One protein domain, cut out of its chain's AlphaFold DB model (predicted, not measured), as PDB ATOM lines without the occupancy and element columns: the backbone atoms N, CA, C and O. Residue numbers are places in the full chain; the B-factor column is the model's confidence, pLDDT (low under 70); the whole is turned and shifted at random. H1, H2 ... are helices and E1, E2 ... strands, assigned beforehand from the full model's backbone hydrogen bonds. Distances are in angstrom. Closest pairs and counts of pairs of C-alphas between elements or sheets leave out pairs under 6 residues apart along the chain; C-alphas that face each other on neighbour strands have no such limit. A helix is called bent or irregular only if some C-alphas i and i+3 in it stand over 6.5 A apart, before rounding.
ATOM      1  N   ASP A  36      22.790   7.653   2.173       97.06
ATOM      2  CA  ASP A  36      22.512   6.390   1.501       97.06
ATOM      3  C   ASP A  36      22.758   6.551   0.005       97.06
ATOM      4  O   ASP A  36      22.069   7.336  -0.646       97.06
ATOM      5  N   ALA A  37      23.704   5.785  -0.531       96.00
ATOM      6  CA  ALA A  37      24.116   5.872  -1.918       96.00
ATOM      7  C   ALA A  37      23.974   4.545  -2.663       96.00
ATOM      8  O   ALA A  37      24.059   3.455  -2.094       96.00
ATOM      9  N   GLU A  38      23.768   4.673  -3.970       96.25
ATOM     10  CA  GLU A  38      23.814   3.583  -4.934       96.25
ATOM     11  C   GLU A  38      24.658   4.031  -6.123       96.25
ATOM     12  O   GLU A  38      24.405   5.107  -6.671       96.25
ATOM     13  N   PHE A  39      25.670   3.240  -6.472       95.50
ATOM     14  CA  PHE A  39      26.676   3.597  -7.471       95.50
ATOM     15  C   PHE A  39      27.367   2.359  -8.043       95.50
ATOM     16  O   PHE A  39      27.283   1.262  -7.485       95.50
ATOM     17  N   TYR A  40      28.061   2.543  -9.161       95.38
ATOM     18  CA  TYR A  40      28.908   1.518  -9.757       95.38
ATOM     19  C   TYR A  40      30.373   1.769  -9.429       95.38
ATOM     20  O   TYR A  40      30.810   2.917  -9.356       95.38
ATOM     21  N   ILE A  41      31.135   0.694  -9.269       94.69
ATOM     22  CA  ILE A  41      32.590   0.745  -9.124       94.69
ATOM     23  C   ILE A  41      33.246  -0.090 -10.219       94.69
ATOM     24  O   ILE A  41      32.660  -1.063 -10.701       94.69
ATOM     25  N   ALA A  42      34.472   0.263 -10.591       90.75
ATOM     26  CA  ALA A  42      35.371  -0.705 -11.210       90.75
ATOM     27  C   ALA A  42      36.221  -1.387 -10.132       90.75
ATOM     28  O   ALA A  42      36.415  -0.847  -9.045       90.75
ATOM     29  N   ASN A  43      36.738  -2.570 -10.449       83.56
ATOM     30  CA  ASN A  43      37.728  -3.267  -9.636       83.56
ATOM     31  C   ASN A  43      39.070  -3.241 -10.382       83.56
ATOM     32  O   ASN A  43      39.122  -3.619 -11.556       83.56
ATOM     33  N   GLY A  44      40.126  -2.750  -9.732       73.38
ATOM     34  CA  GLY A  44      41.478  -2.768 -10.285       73.38
ATOM     35  C   GLY A  44      42.408  -1.742  -9.643       73.38
ATOM     36  O   GLY A  44      42.002  -0.638  -9.301       73.38
ATOM     37  N   TRP A  45      43.686  -2.093  -9.512       65.25
ATOM     38  CA  TRP A  45      44.698  -1.220  -8.915       65.25
ATOM     39  C   TRP A  45      44.851   0.102  -9.691       65.25
ATOM     40  O   TRP A  45      45.118   0.079 -10.893       65.25
ATOM     41  N   THR A  46      44.717   1.249  -9.011       67.56
ATOM     42  CA  THR A  46      44.837   2.589  -9.621       67.56
ATOM     43  C   THR A  46      46.104   3.326  -9.190       67.56
ATOM     44  O   THR A  46      46.086   4.533  -8.968       67.56
ATOM     45  N   GLY A  47      47.221   2.610  -9.054       61.59
ATOM     46  CA  GLY A  47      48.525   3.240  -8.841       61.59
ATOM     47  C   GLY A  47      48.879   3.597  -7.396       61.59
ATOM     48  O   GLY A  47      49.880   4.270  -7.177       61.59
ATOM     49  N   GLY A  48      48.107   3.128  -6.409       64.12
ATOM     50  CA  GLY A  48      48.372   3.344  -4.976       64.12
ATOM     51  C   GLY A  48      47.433   4.334  -4.280       64.12
ATOM     52  O   GLY A  48      47.462   4.432  -3.056       64.12
ATOM     53  N   MET A  49      46.558   5.017  -5.022       70.31
ATOM     54  CA  MET A  49      45.577   5.970  -4.481       70.31
ATOM     55  C   MET A  49      44.153   5.405  -4.471       70.31
ATOM     56  O   MET A  49      43.246   5.967  -5.081       70.31
ATOM     57  N   GLY A  50      43.957   4.269  -3.814       74.00
ATOM     58  CA  GLY A  50      42.734   3.485  -3.951       74.00
ATOM     59  C   GLY A  50      42.856   2.402  -5.029       74.00
ATOM     60  O   GLY A  50      43.841   2.314  -5.770       74.00
ATOM     61  N   SER A  51      41.848   1.536  -5.092       79.19
ATOM     62  CA  SER A  51      41.817   0.358  -5.978       79.19
ATOM     63  C   SER A  51      40.431   0.071  -6.565       79.19
ATOM     64  O   SER A  51      40.219  -0.921  -7.265       79.19
ATOM     65  N   MET A  52      39.453   0.927  -6.264       91.69
ATOM     66  CA  MET A  52      38.060   0.726  -6.655       91.69
ATOM     67  C   MET A  52      37.402   2.067  -6.994       91.69
ATOM     68  O   MET A  52      36.681   2.623  -6.166       91.69
ATOM     69  N   PRO A  53      37.676   2.659  -8.169       93.25
ATOM     70  CA  PRO A  53      37.097   3.946  -8.530       93.25
ATOM     71  C   PRO A  53      35.576   3.834  -8.638       93.25
ATOM     72  O   PRO A  53      35.055   2.917  -9.281       93.25
ATOM     73  N   ILE A  54      34.868   4.794  -8.041       94.56
ATOM     74  CA  ILE A  54      33.436   4.967  -8.276       94.56
ATOM     75  C   ILE A  54      33.283   5.540  -9.678       94.56
ATOM     76  O   ILE A  54      33.979   6.482 -10.045       94.56
ATOM     77  N   LEU A  55      32.409   4.955 -10.485       93.94
ATOM     78  CA  LEU A  55      32.231   5.345 -11.875       93.94
ATOM     79  C   LEU A  55      31.294   6.549 -11.997       93.94
ATOM     80  O   LEU A  55      30.369   6.729 -11.207       93.94
ATOM     81  N   ASN A  56      31.533   7.382 -13.008       92.00
ATOM     82  CA  ASN A  56      30.587   8.416 -13.415       92.00
ATOM     83  C   ASN A  56      29.304   7.784 -13.999       92.00
ATOM     84  O   ASN A  56      29.268   6.597 -14.324       92.00
ATOM     85  N   LYS A  57      28.266   8.601 -14.215       87.50
ATOM     86  CA  LYS A  57      26.966   8.148 -14.750       87.50
ATOM     87  C   LYS A  57      27.058   7.393 -16.080       87.50
ATOM     88  O   LYS A  57      26.227   6.540 -16.375       87.50
ATOM     89  N   GLU A  58      28.049   7.733 -16.901       87.94
ATOM     90  CA  GLU A  58      28.287   7.105 -18.204       87.94
ATOM     91  C   GLU A  58      29.075   5.791 -18.094       87.94
ATOM     92  O   GLU A  58      29.198   5.064 -19.078       87.94
ATOM     93  N   LYS A  59      29.606   5.468 -16.907       85.81
ATOM     94  CA  LYS A  59      30.503   4.338 -16.628       85.81
ATOM     95  C   LYS A  59      31.781   4.328 -17.476       85.81
ATOM     96  O   LYS A  59      32.398   3.283 -17.674       85.81
ATOM     97  N   THR A  60      32.194   5.490 -17.974       86.25
ATOM     98  CA  THR A  60      33.357   5.653 -18.861       86.25
ATOM     99  C   THR A  60      34.610   6.106 -18.118       86.25
ATOM    100  O   THR A  60      35.717   5.903 -18.614       86.25
ATOM    101  N   GLY A  61      34.459   6.675 -16.921       88.88
ATOM    102  CA  GLY A  61      35.570   7.159 -16.108       88.88
ATOM    103  C   GLY A  61      35.219   7.277 -14.629       88.88
ATOM    104  O   GLY A  61      34.086   7.017 -14.222       88.88
ATOM    105  N   THR A  62      36.205   7.677 -13.831       91.94
ATOM    106  CA  THR A  62      36.056   7.875 -12.385       91.94
ATOM    107  C   THR A  62      35.203   9.107 -12.090       91.94
ATOM    108  O   THR A  62      35.386  10.166 -12.695       91.94
ATOM    109  N   LEU A  63      34.278   8.974 -11.145       94.00
ATOM    110  CA  LEU A  63      33.504  10.063 -10.570       94.00
ATOM    111  C   LEU A  63      34.452  11.066  -9.902       94.00
ATOM    112  O   LEU A  63      35.404  10.684  -9.224       94.00
ATOM    113  N   GLN A  64      34.181  12.353 -10.097       94.44
ATOM    114  CA  GLN A  64      34.999  13.447  -9.579       94.44
ATOM    115  C   GLN A  64      34.174  14.295  -8.610       94.44
ATOM    116  O   GLN A  64      33.024  14.626  -8.905       94.44
ATOM    117  N   TYR A  65      34.774  14.691  -7.490       95.25
ATOM    118  CA  TYR A  65      34.230  15.672  -6.555       95.25
ATOM    119  C   TYR A  65      35.289  16.736  -6.274       95.25
ATOM    120  O   TYR A  65      36.416  16.399  -5.933       95.25
ATOM    121  N   GLU A  66      34.954  18.014  -6.482       95.31
ATOM    122  CA  GLU A  66      35.908  19.133  -6.356       95.31
ATOM    123  C   GLU A  66      37.210  18.925  -7.165       95.31
ATOM    124  O   GLU A  66      38.300  19.275  -6.719       95.31
ATOM    125  N   ASN A  67      37.092  18.357  -8.373       94.06
ATOM    126  CA  ASN A  67      38.206  17.973  -9.258       94.06
ATOM    127  C   ASN A  67      39.155  16.902  -8.692       94.06
ATOM    128  O   ASN A  67      40.286  16.785  -9.160       94.06
ATOM    129  N   LEU A  68      38.709  16.128  -7.702       93.50
ATOM    130  CA  LEU A  68      39.444  14.992  -7.158       93.50
ATOM    131  C   LEU A  68      38.689  13.680  -7.426       93.50
ATOM    132  O   LEU A  68      37.457  13.647  -7.303       93.50
ATOM    133  N   PRO A  69      39.397  12.587  -7.766       93.50
ATOM    134  CA  PRO A  69      38.771  11.296  -8.017       93.50
ATOM    135  C   PRO A  69      38.154  10.727  -6.738       93.50
ATOM    136  O   PRO A  69      38.682  10.913  -5.639       93.50
ATOM    137  N   VAL A  70      37.040  10.014  -6.895       94.69
ATOM    138  CA  VAL A  70      36.336   9.348  -5.798       94.69
ATOM    139  C   VAL A  70      36.530   7.834  -5.894       94.69
ATOM    140  O   VAL A  70      36.152   7.205  -6.885       94.69
ATOM    141  N   TYR A  71      37.080   7.244  -4.840       94.62
ATOM    142  CA  TYR A  71      37.316   5.810  -4.710       94.62
ATOM    143  C   TYR A  71      36.426   5.208  -3.632       94.62
ATOM    144  O   TYR A  71      36.072   5.862  -2.655       94.62
ATOM    145  N   PHE A  72      36.053   3.953  -3.816       94.88
ATOM    146  CA  PHE A  72      35.330   3.177  -2.829       94.88
ATOM    147  C   PHE A  72      36.278   2.632  -1.759       94.88
ATOM    148  O   PHE A  72      37.439   2.338  -2.039       94.88
ATOM    149  N   ASP A  73      35.751   2.504  -0.544       94.00
ATOM    150  CA  ASP A  73      36.454   2.030   0.647       94.00
ATOM    151  C   ASP A  73      37.209   0.709   0.411       94.00
ATOM    152  O   ASP A  73      36.607  -0.344   0.176       94.00
ATOM    153  N   GLU A  74      38.540   0.762   0.510       89.75
ATOM    154  CA  GLU A  74      39.416  -0.388   0.258       89.75
ATOM    155  C   GLU A  74      39.207  -1.543   1.237       89.75
ATOM    156  O   GLU A  74      39.460  -2.698   0.884       89.75
ATOM    157  N   SER A  75      38.674  -1.275   2.433       91.88
ATOM    158  CA  SER A  75      38.367  -2.325   3.412       91.88
ATOM    159  C   SER A  75      37.337  -3.337   2.894       91.88
ATOM    160  O   SER A  75      37.235  -4.445   3.417       91.88
ATOM    161  N   GLN A  76      36.594  -2.988   1.840       93.56
ATOM    162  CA  GLN A  76      35.578  -3.840   1.223       93.56
ATOM    163  C   GLN A  76      36.128  -4.731   0.097       93.56
ATOM    164  O   GLN A  76      35.377  -5.534  -0.470       93.56
ATOM    165  N   ASN A  77      37.419  -4.622  -0.238       90.56
ATOM    166  CA  ASN A  77      38.020  -5.335  -1.366       90.56
ATOM    167  C   ASN A  77      37.880  -6.863  -1.252       90.56
ATOM    168  O   ASN A  77      37.593  -7.529  -2.247       90.56
ATOM    169  N   GLU A  78      38.020  -7.433  -0.050       90.38
ATOM    170  CA  GLU A  78      37.862  -8.880   0.167       90.38
ATOM    171  C   GLU A  78      36.434  -9.360  -0.140       90.38
ATOM    172  O   GLU A  78      36.247 -10.387  -0.792       90.38
ATOM    173  N   ILE A  79      35.418  -8.584   0.257       92.94
ATOM    174  CA  ILE A  79      34.003  -8.906   0.014       92.94
ATOM    175  C   ILE A  79      33.692  -8.864  -1.485       92.94
ATOM    176  O   ILE A  79      32.952  -9.708  -1.994       92.94
ATOM    177  N   ILE A  80      34.248  -7.884  -2.198       92.06
ATOM    178  CA  ILE A  80      34.073  -7.748  -3.647       92.06
ATOM    179  C   ILE A  80      34.787  -8.885  -4.375       92.06
ATOM    180  O   ILE A  80      34.180  -9.543  -5.220       92.06
ATOM    181  N   SER A  81      36.040  -9.153  -4.009       90.12
ATOM    182  CA  SER A  81      36.855 -10.212  -4.609       90.12
ATOM    183  C   SER A  81      36.205 -11.586  -4.450       90.12
ATOM    184  O   SER A  81      36.197 -12.366  -5.394       90.12
ATOM    185  N   ALA A  82      35.574 -11.859  -3.303       92.50
ATOM    186  CA  ALA A  82      34.854 -13.111  -3.060       92.50
ATOM    187  C   ALA A  82      33.580 -13.288  -3.913       92.50
ATOM    188  O   ALA A  82      33.082 -14.406  -4.041       92.50
ATOM    189  N   LYS A  83      33.024 -12.203  -4.467       93.25
ATOM    190  CA  LYS A  83      31.836 -12.230  -5.340       93.25
ATOM    191  C   LYS A  83      32.178 -12.279  -6.827       93.25
ATOM    192  O   LYS A  83      31.288 -12.532  -7.637       93.25
ATOM    193  N   LEU A  84      33.425 -11.999  -7.192       91.06
ATOM    194  CA  LEU A  84      33.894 -12.133  -8.564       91.06
ATOM    195  C   LEU A  84      34.167 -13.616  -8.864       91.06
ATOM    196  O   LEU A  84      34.728 -14.313  -8.018       91.06
ATOM    197  N   PRO A  85      33.788 -14.118 -10.051       89.38
ATOM    198  CA  PRO A  85      34.191 -15.455 -10.463       89.38
ATOM    199  C   PRO A  85      35.718 -15.514 -10.612       89.38
ATOM    200  O   PRO A  85      36.372 -14.502 -10.875       89.38
ATOM    201  N   SER A  86      36.292 -16.710 -10.470       89.25
ATOM    202  CA  SER A  86      37.744 -16.931 -10.573       89.25
ATOM    203  C   SER A  86      38.321 -16.527 -11.935       89.25
ATOM    204  O   SER A  86      39.504 -16.204 -12.027       89.25
ATOM    205  N   CYS A  87      37.486 -16.533 -12.977       89.94
ATOM    206  CA  CYS A  87      37.797 -16.040 -14.309       89.94
ATOM    207  C   CYS A  87      36.572 -15.324 -14.892       89.94
ATOM    208  O   CYS A  87      35.455 -15.839 -14.822       89.94
ATOM    209  N   TYR A  88      36.779 -14.150 -15.486       91.75
ATOM    210  CA  TYR A  88      35.757 -13.437 -16.245       91.75
ATOM    211  C   TYR A  88      36.345 -12.723 -17.459       91.75
ATOM    212  O   TYR A  88      37.500 -12.295 -17.465       91.75
ATOM    213  N   GLU A  89      35.516 -12.563 -18.482       89.69
ATOM    214  CA  GLU A  89      35.806 -11.787 -19.676       89.69
ATOM    215  C   GLU A  89      35.352 -10.332 -19.508       89.69
ATOM    216  O   GLU A  89      34.279 -10.033 -18.974       89.69
ATOM    217  N   GLY A  90      36.160  -9.409 -20.029       87.81
ATOM    218  CA  GLY A  90      35.844  -7.985 -20.027       87.81
ATOM    219  C   GLY A  90      35.873  -7.353 -18.633       87.81
ATOM    220  O   GLY A  90      36.660  -7.737 -17.771       87.81
ATOM    221  N   ARG A  91      35.049  -6.316 -18.437       86.88
ATOM    222  CA  ARG A  91      34.939  -5.598 -17.159       86.88
ATOM    223  C   ARG A  91      33.664  -6.034 -16.433       86.88
ATOM    224  O   ARG A  91      32.592  -5.907 -17.025       86.88
ATOM    225  N   PRO A  92      33.750  -6.503 -15.178       91.50
ATOM    226  CA  PRO A  92      32.572  -6.847 -14.401       91.50
ATOM    227  C   PRO A  92      31.800  -5.573 -14.046       91.50
ATOM    228  O   PRO A  92      32.387  -4.537 -13.733       91.50
ATOM    229  N   GLU A  93      30.473  -5.647 -14.064       92.69
ATOM    230  CA  GLU A  93      29.623  -4.601 -13.509       92.69
ATOM    231  C   GLU A  93      29.432  -4.854 -12.015       92.69
ATOM    232  O   GLU A  93      28.789  -5.828 -11.621       92.69
ATOM    233  N   ILE A  94      29.973  -3.964 -11.183       94.75
ATOM    234  CA  ILE A  94      29.864  -4.051  -9.727       94.75
ATOM    235  C   ILE A  94      29.024  -2.875  -9.243       94.75
ATOM    236  O   ILE A  94      29.435  -1.719  -9.349       94.75
ATOM    237  N   LYS A  95      27.833  -3.172  -8.732       95.75
ATOM    238  CA  LYS A  95      26.896  -2.193  -8.183       95.75
ATOM    239  C   LYS A  95      26.901  -2.282  -6.663       95.75
ATOM    240  O   LYS A  95      26.736  -3.367  -6.109       95.75
ATOM    241  N   VAL A  96      27.053  -1.146  -5.998       96.31
ATOM    242  CA  VAL A  96      27.114  -1.040  -4.539       96.31
ATOM    243  C   VAL A  96      25.936  -0.217  -4.038       96.31
ATOM    244  O   VAL A  96      25.625   0.837  -4.592       96.31
ATOM    245  N   SER A  97      25.318  -0.682  -2.955       97.06
ATOM    246  CA  SER A  97      24.380   0.094  -2.146       97.06
ATOM    247  C   SER A  97      24.910   0.142  -0.715       97.06
ATOM    248  O   SER A  97      25.101  -0.899  -0.081       97.06
ATOM    249  N   ALA A  98      25.156   1.338  -0.189       97.44
ATOM    250  CA  ALA A  98      25.747   1.519   1.135       97.44
ATOM    251  C   ALA A  98      25.369   2.876   1.728       97.44
ATOM    252  O   ALA A  98      25.052   3.817   1.000       97.44
ATOM    253  N   LYS A  99      25.443   2.987   3.052       97.81
ATOM    254  CA  LYS A  99      25.578   4.283   3.709       97.81
ATOM    255  C   LYS A  99      27.051   4.669   3.686       97.81
ATOM    256  O   LYS A  99      27.883   3.917   4.195       97.81
ATOM    257  N   ILE A 100      27.363   5.821   3.113       97.94
ATOM    258  CA  ILE A 100      28.738   6.287   2.917       97.94
ATOM    259  C   ILE A 100      28.942   7.694   3.462       97.94
ATOM    260  O   ILE A 100      27.982   8.446   3.648       97.94
ATOM    261  N   GLN A 101      30.204   8.054   3.654       97.94
ATOM    262  CA  GLN A 101      30.654   9.424   3.855       97.94
ATOM    263  C   GLN A 101      31.890   9.674   2.989       97.94
ATOM    264  O   GLN A 101      32.795   8.843   2.970       97.94
ATOM    265  N   LEU A 102      31.930  10.801   2.271       97.62
ATOM    266  CA  LEU A 102      33.134  11.187   1.535       97.62
ATOM    267  C   LEU A 102      34.164  11.795   2.490       97.62
ATOM    268  O   LEU A 102      33.925  12.850   3.076       97.62
ATOM    269  N   GLU A 103      35.324  11.154   2.599       96.56
ATOM    270  CA  GLU A 103      36.477  11.644   3.353       96.56
ATOM    271  C   GLU A 103      37.606  12.000   2.382       96.56
ATOM    272  O   GLU A 103      38.014  11.184   1.556       96.56
ATOM    273  N   LYS A 104      38.122  13.231   2.468       95.75
ATOM    274  CA  LYS A 104      39.291  13.633   1.681       95.75
ATOM    275  C   LYS A 104      40.538  12.970   2.261       95.75
ATOM    276  O   LYS A 104      40.813  13.111   3.452       95.75
ATOM    277  N   LYS A 105      41.302  12.294   1.411       92.75
ATOM    278  CA  LYS A 105      42.574  11.646   1.740       92.75
ATOM    279  C   LYS A 105      43.679  12.131   0.807       92.75
ATOM    280  O   LYS A 105      43.412  12.733  -0.232       92.75
ATOM    281  N   SER A 106      44.913  11.837   1.196       89.56
ATOM    282  CA  SER A 106      46.088  11.920   0.335       89.56
ATOM    283  C   SER A 106      46.793  10.571   0.343       89.56
ATOM    284  O   SER A 106      46.744   9.848   1.342       89.56
ATOM    285  N   GLY A 107      47.409  10.211  -0.773       85.06
ATOM    286  CA  GLY A 107      48.168   8.976  -0.905       85.06
ATOM    287  C   GLY A 107      49.281   9.125  -1.924       85.06
ATOM    288  O   GLY A 107      49.236   9.997  -2.789       85.06
ATOM    289  N   VAL A 108      50.281   8.258  -1.808       82.50
ATOM    290  CA  VAL A 108      51.378   8.181  -2.769       82.50
ATOM    291  C   VAL A 108      50.882   7.521  -4.051       82.50
ATOM    292  O   VAL A 108      50.350   6.408  -4.011       82.50
ATOM    293  N   ASN A 109      51.112   8.174  -5.189       79.56
ATOM    294  CA  ASN A 109      50.922   7.553  -6.492       79.56
ATOM    295  C   ASN A 109      52.235   6.923  -6.967       79.56
ATOM    296  O   ASN A 109      53.077   7.581  -7.574       79.56
ATOM    297  N   TYR A 110      52.396   5.622  -6.736       78.75
ATOM    298  CA  TYR A 110      53.583   4.869  -7.156       78.75
ATOM    299  C   TYR A 110      53.681   4.672  -8.675       78.75
ATOM    300  O   TYR A 110      54.678   4.139  -9.159       78.75
ATOM    301  N   SER A 111      52.654   5.065  -9.437       78.38
ATOM    302  CA  SER A 111      52.708   5.054 -10.905       78.38
ATOM    303  C   SER A 111      53.339   6.318 -11.482       78.38
ATOM    304  O   SER A 111      53.656   6.345 -12.671       78.38
ATOM    305  N   LEU A 112      53.524   7.360 -10.668       78.19
ATOM    306  CA  LEU A 112      54.247   8.559 -11.065       78.19
ATOM    307  C   LEU A 112      55.722   8.410 -10.678       78.19
ATOM    308  O   LEU A 112      56.023   7.972  -9.564       78.19
ATOM    309  N   PRO A 113      56.660   8.750 -11.581       80.50
ATOM    310  CA  PRO A 113      58.060   8.799 -11.201       80.50
ATOM    311  C   PRO A 113      58.252   9.862 -10.106       80.50
ATOM    312  O   PRO A 113      57.527  10.863 -10.101       80.50
ATOM    313  N   PRO A 114      59.236   9.683  -9.206       82.44
ATOM    314  CA  PRO A 114      59.672  10.760  -8.331       82.44
ATOM    315  C   PRO A 114      60.035  12.003  -9.149       82.44
ATOM    316  O   PRO A 114      60.444  11.906 -10.311       82.44
ATOM    317  N   THR A 115      59.894  13.172  -8.542       82.75
ATOM    318  CA  THR A 115      60.345  14.435  -9.135       82.75
ATOM    319  C   THR A 115      61.877  14.469  -9.268       82.75
ATOM    320  O   THR A 115      62.579  13.591  -8.767       82.75
ATOM    321  N   GLU A 116      62.426  15.473  -9.965       84.56
ATOM    322  CA  GLU A 116      63.882  15.601 -10.192       84.56
ATOM    323  C   GLU A 116      64.704  15.666  -8.889       84.56
ATOM    324  O   GLU A 116      65.880  15.313  -8.878       84.56
ATOM    325  N   ASP A 117      64.079  16.090  -7.791       88.50
ATOM    326  CA  ASP A 117      64.612  16.138  -6.427       88.50
ATOM    327  C   ASP A 117      64.312  14.871  -5.597       88.50
ATOM    328  O   ASP A 117      64.446  14.897  -4.378       88.50
ATOM    329  N   GLU A 118      63.912  13.769  -6.241       81.75
ATOM    330  CA  GLU A 118      63.560  12.477  -5.622       81.75
ATOM    331  C   GLU A 118      62.340  12.525  -4.678       81.75
ATOM    332  O   GLU A 118      62.078  11.573  -3.935       81.75
ATOM    333  N   THR A 119      61.543  13.596  -4.727       81.69
ATOM    334  CA  THR A 119      60.320  13.710  -3.928       81.69
ATOM    335  C   THR A 119      59.223  12.802  -4.498       81.69
ATOM    336  O   THR A 119      58.945  12.770  -5.699       81.69
ATOM    337  N   ILE A 120      58.587  12.030  -3.614       80.94
ATOM    338  CA  ILE A 120      57.465  11.152  -3.953       80.94
ATOM    339  C   ILE A 120      56.212  12.005  -4.177       80.94
ATOM    340  O   ILE A 120      55.875  12.854  -3.351       80.94
ATOM    341  N   VAL A 121      55.502  11.760  -5.281       81.06
ATOM    342  CA  VAL A 121      54.277  12.496  -5.610       81.06
ATOM    343  C   VAL A 121      53.108  11.967  -4.776       81.06
ATOM    344  O   VAL A 121      52.650  10.835  -4.953       81.06
ATOM    345  N   GLU A 122      52.623  12.806  -3.864       86.75
ATOM    346  CA  GLU A 122      51.343  12.610  -3.191       86.75
ATOM    347  C   GLU A 122      50.222  13.294  -3.968       86.75
ATOM    348  O   GLU A 122      50.355  14.427  -4.433       86.75
ATOM    349  N   GLU A 123      49.078  12.630  -4.051       87.56
ATOM    350  CA  GLU A 123      47.883  13.173  -4.677       87.56
ATOM    351  C   GLU A 123      46.686  13.033  -3.733       87.56
ATOM    352  O   GLU A 123      46.564  12.077  -2.959       87.56
ATOM    353  N   SER A 124      45.782  14.010  -3.794       92.81
ATOM    354  CA  SER A 124      44.543  13.984  -3.023       92.81
ATOM    355  C   SER A 124      43.426  13.265  -3.773       92.81
ATOM    356  O   SER A 124      43.318  13.337  -4.995       92.81
ATOM    357  N   TYR A 125      42.547  12.619  -3.020       93.62
ATOM    358  CA  TYR A 125      41.357  11.945  -3.528       93.62
ATOM    359  C   TYR A 125      40.260  11.938  -2.459       93.62
ATOM    360  O   TYR A 125      40.504  12.283  -1.300       93.62
ATOM    361  N   TYR A 126      39.045  11.550  -2.836       95.81
ATOM    362  CA  TYR A 126      37.983  11.249  -1.879       95.81
ATOM    363  C   TYR A 126      37.806   9.742  -1.750       95.81
ATOM    364  O   TYR A 126      37.699   9.037  -2.750       95.81
ATOM    365  N   GLU A 127      37.723   9.255  -0.521       95.69
ATOM    366  CA  GLU A 127      37.249   7.909  -0.226       95.69
ATOM    367  C   GLU A 127      35.770   7.971   0.160       95.69
ATOM    368  O   GLU A 127      35.384   8.703   1.070       95.69
ATOM    369  N   ALA A 128      34.937   7.180  -0.508       96.69
ATOM    370  CA  ALA A 128      33.584   6.873  -0.078       96.69
ATOM    371  C   ALA A 128      33.635   5.790   1.000       96.69
ATOM    372  O   ALA A 128      33.377   4.614   0.734       96.69
ATOM    373  N   LYS A 129      33.982   6.212   2.215       97.38
ATOM    374  CA  LYS A 129      34.067   5.352   3.389       97.38
ATOM    375  C   LYS A 129      32.716   4.734   3.692       97.38
ATOM    376  O   LYS A 129      31.705   5.444   3.766       97.38
ATOM    377  N   VAL A 130      32.695   3.425   3.901       97.88
ATOM    378  CA  VAL A 130      31.463   2.694   4.181       97.88
ATOM    379  C   VAL A 130      31.151   2.779   5.668       97.88
ATOM    380  O   VAL A 130      31.888   2.285   6.515       97.88
ATOM    381  N   LEU A 131      30.017   3.396   5.988       97.81
ATOM    382  CA  LEU A 131      29.460   3.404   7.340       97.81
ATOM    383  C   LEU A 131      28.573   2.177   7.574       97.81
ATOM    384  O   LEU A 131      28.534   1.635   8.674       97.81
ATOM    385  N   GLU A 132      27.849   1.751   6.539       97.56
ATOM    386  CA  GLU A 132      26.987   0.568   6.561       97.56
ATOM    387  C   GLU A 132      26.885  -0.020   5.149       97.56
ATOM    388  O   GLU A 132      26.349   0.616   4.238       97.56
ATOM    389  N   LEU A 133      27.385  -1.241   4.950       97.19
ATOM    390  CA  LEU A 133      27.237  -1.946   3.679       97.19
ATOM    391  C   LEU A 133      25.848  -2.589   3.598       97.19
ATOM    392  O   LEU A 133      25.506  -3.410   4.447       97.19
ATOM    393  N   LYS A 134      25.065  -2.266   2.561       96.75
ATOM    394  CA  LYS A 134      23.723  -2.846   2.369       96.75
ATOM    395  C   LYS A 134      23.734  -3.977   1.353       96.75
ATOM    396  O   LYS A 134      23.203  -5.049   1.621       96.75
ATOM    397  N   ASN A 135      24.317  -3.738   0.179       96.50
ATOM    398  CA  ASN A 135      24.375  -4.730  -0.888       96.50
ATOM    399  C   ASN A 135      25.562  -4.502  -1.834       96.50
ATOM    400  O   ASN A 135      25.983  -3.366  -2.054       96.50
ATOM    401  N   ILE A 136      26.050  -5.592  -2.429       96.12
ATOM    402  CA  ILE A 136      26.966  -5.576  -3.577       96.12
ATOM    403  C   ILE A 136      26.450  -6.602  -4.582       96.12
ATOM    404  O   ILE A 136      26.384  -7.794  -4.262       96.12
ATOM    405  N   GLU A 137      26.125  -6.144  -5.782       95.81
ATOM    406  CA  GLU A 137      25.734  -6.979  -6.914       95.81
ATOM    407  C   GLU A 137      26.876  -7.011  -7.923       95.81
ATOM    408  O   GLU A 137      27.371  -5.964  -8.341       95.81
ATOM    409  N   VAL A 138      27.277  -8.212  -8.327       94.88
ATOM    410  CA  VAL A 138      28.309  -8.426  -9.340       94.88
ATOM    411  C   VAL A 138      27.665  -9.100 -10.542       94.88
ATOM    412  O   VAL A 138      26.996 -10.124 -10.401       94.88
ATOM    413  N   LYS A 139      27.866  -8.527 -11.726       94.31
ATOM    414  CA  LYS A 139      27.554  -9.160 -13.008       94.31
ATOM    415  C   LYS A 139      28.835  -9.254 -13.818       94.31
ATOM    416  O   LYS A 139      29.402  -8.239 -14.210       94.31
ATOM    417  N   ALA A 140      29.282 -10.474 -14.062       93.00
ATOM    418  CA  ALA A 140      30.468 -10.767 -14.846       93.00
ATOM    419  C   ALA A 140      30.128 -11.854 -15.869       93.00
ATOM    420  O   ALA A 140      29.272 -12.701 -15.610       93.00
ATOM    421  N   THR A 141      30.780 -11.816 -17.028       92.81
ATOM    422  CA  THR A 141      30.714 -12.921 -17.990       92.81
ATOM    423  C   THR A 141      31.836 -13.879 -17.638       92.81
ATOM    424  O   THR A 141      32.993 -13.487 -17.728       92.81
ATOM    425  N   GLU A 142      31.521 -15.092 -17.191       91.81
ATOM    426  CA  GLU A 142      32.547 -16.098 -16.896       91.81
ATOM    427  C   GLU A 142      33.302 -16.503 -18.168       91.81
ATOM    428  O   GLU A 142      32.742 -16.492 -19.268       91.81
ATOM    429  N   CYS A 143      34.580 -16.844 -18.008       91.50
ATOM    430  CA  CYS A 143      35.395 -17.361 -19.102       91.50
ATOM    431  C   CYS A 143      34.798 -18.655 -19.657       91.50
ATOM    432  O   CYS A 143      34.274 -19.479 -18.908       91.50
TER     433      CYS A 143
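AT A GLANCE: This is residues 36 to 143 of the 145 residues of an uncharacterized protein of Candidatus Magasanikbacteria bacterium GW2011_GWC2_37_14 (UniProt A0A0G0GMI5). A long two-stranded hairpin, E3 and E4, bends over like an arch and forms the middle of one strongly twisted sheet, curled like part of a barrel. Short strands E1 and E2 edge it, one short helix, H1, packs on one face, and the loop of residues 109 to 121 reaches out at one end. The printed part has 108 residues, with named elements in the order E1, E2, H1, E3, E4; the sheet, E1 E3 E4 E2, is mixed and the class is mostly strand. It is compact, with a radius of gyration of the C-alphas of 14.8 A and spans of 46 by 33 by 26 A.

IN THESE COORDINATES: E1, residues 36 to 41, begins at C-alpha 36 (22.512, 6.390, 1.501) and measures 15.7 A. E2, residues 68 to 72, measures 13.2 A. H1, residues 74 to 81, measures 11.3 A and is irregular: C-alphas 75 and 78 are 7.3 A apart. E3, residues 88 to 108, measures 29.9 A and bends by 126 degrees at residue 104. E4, residues 122 to 142, measures 36.9 A, bends by 107 degrees at residue 132 and ends at C-alpha 142 (32.547, -16.098, -16.896).

HOW THE PARTS SIT: Edge strand E1 is antiparallel to E3, with N 37 and O 98 2.8 A apart. E3 and E4 form an antiparallel hairpin, with N 101 and O 129 3.0 A apart. Edge strand E2 is parallel to E4, with N 71 and O 126 2.8 A apart. H1 is on the sheet at a height of 8.7 A; its closest C-alphas to E4 are Ile 80 and Ile 136, 7.4 A. In H1, 2 of 4 O i to N i+4 pairs are within hydrogen-bond range.

THE WHOLE: The C-alphas of Asp 117 and Glu 142 are farthest apart, 46.7 A. The printed part has no cut. The links E1 to E2 and E3 to E4 are long. Residues 45 to 48 have pLDDT under 70.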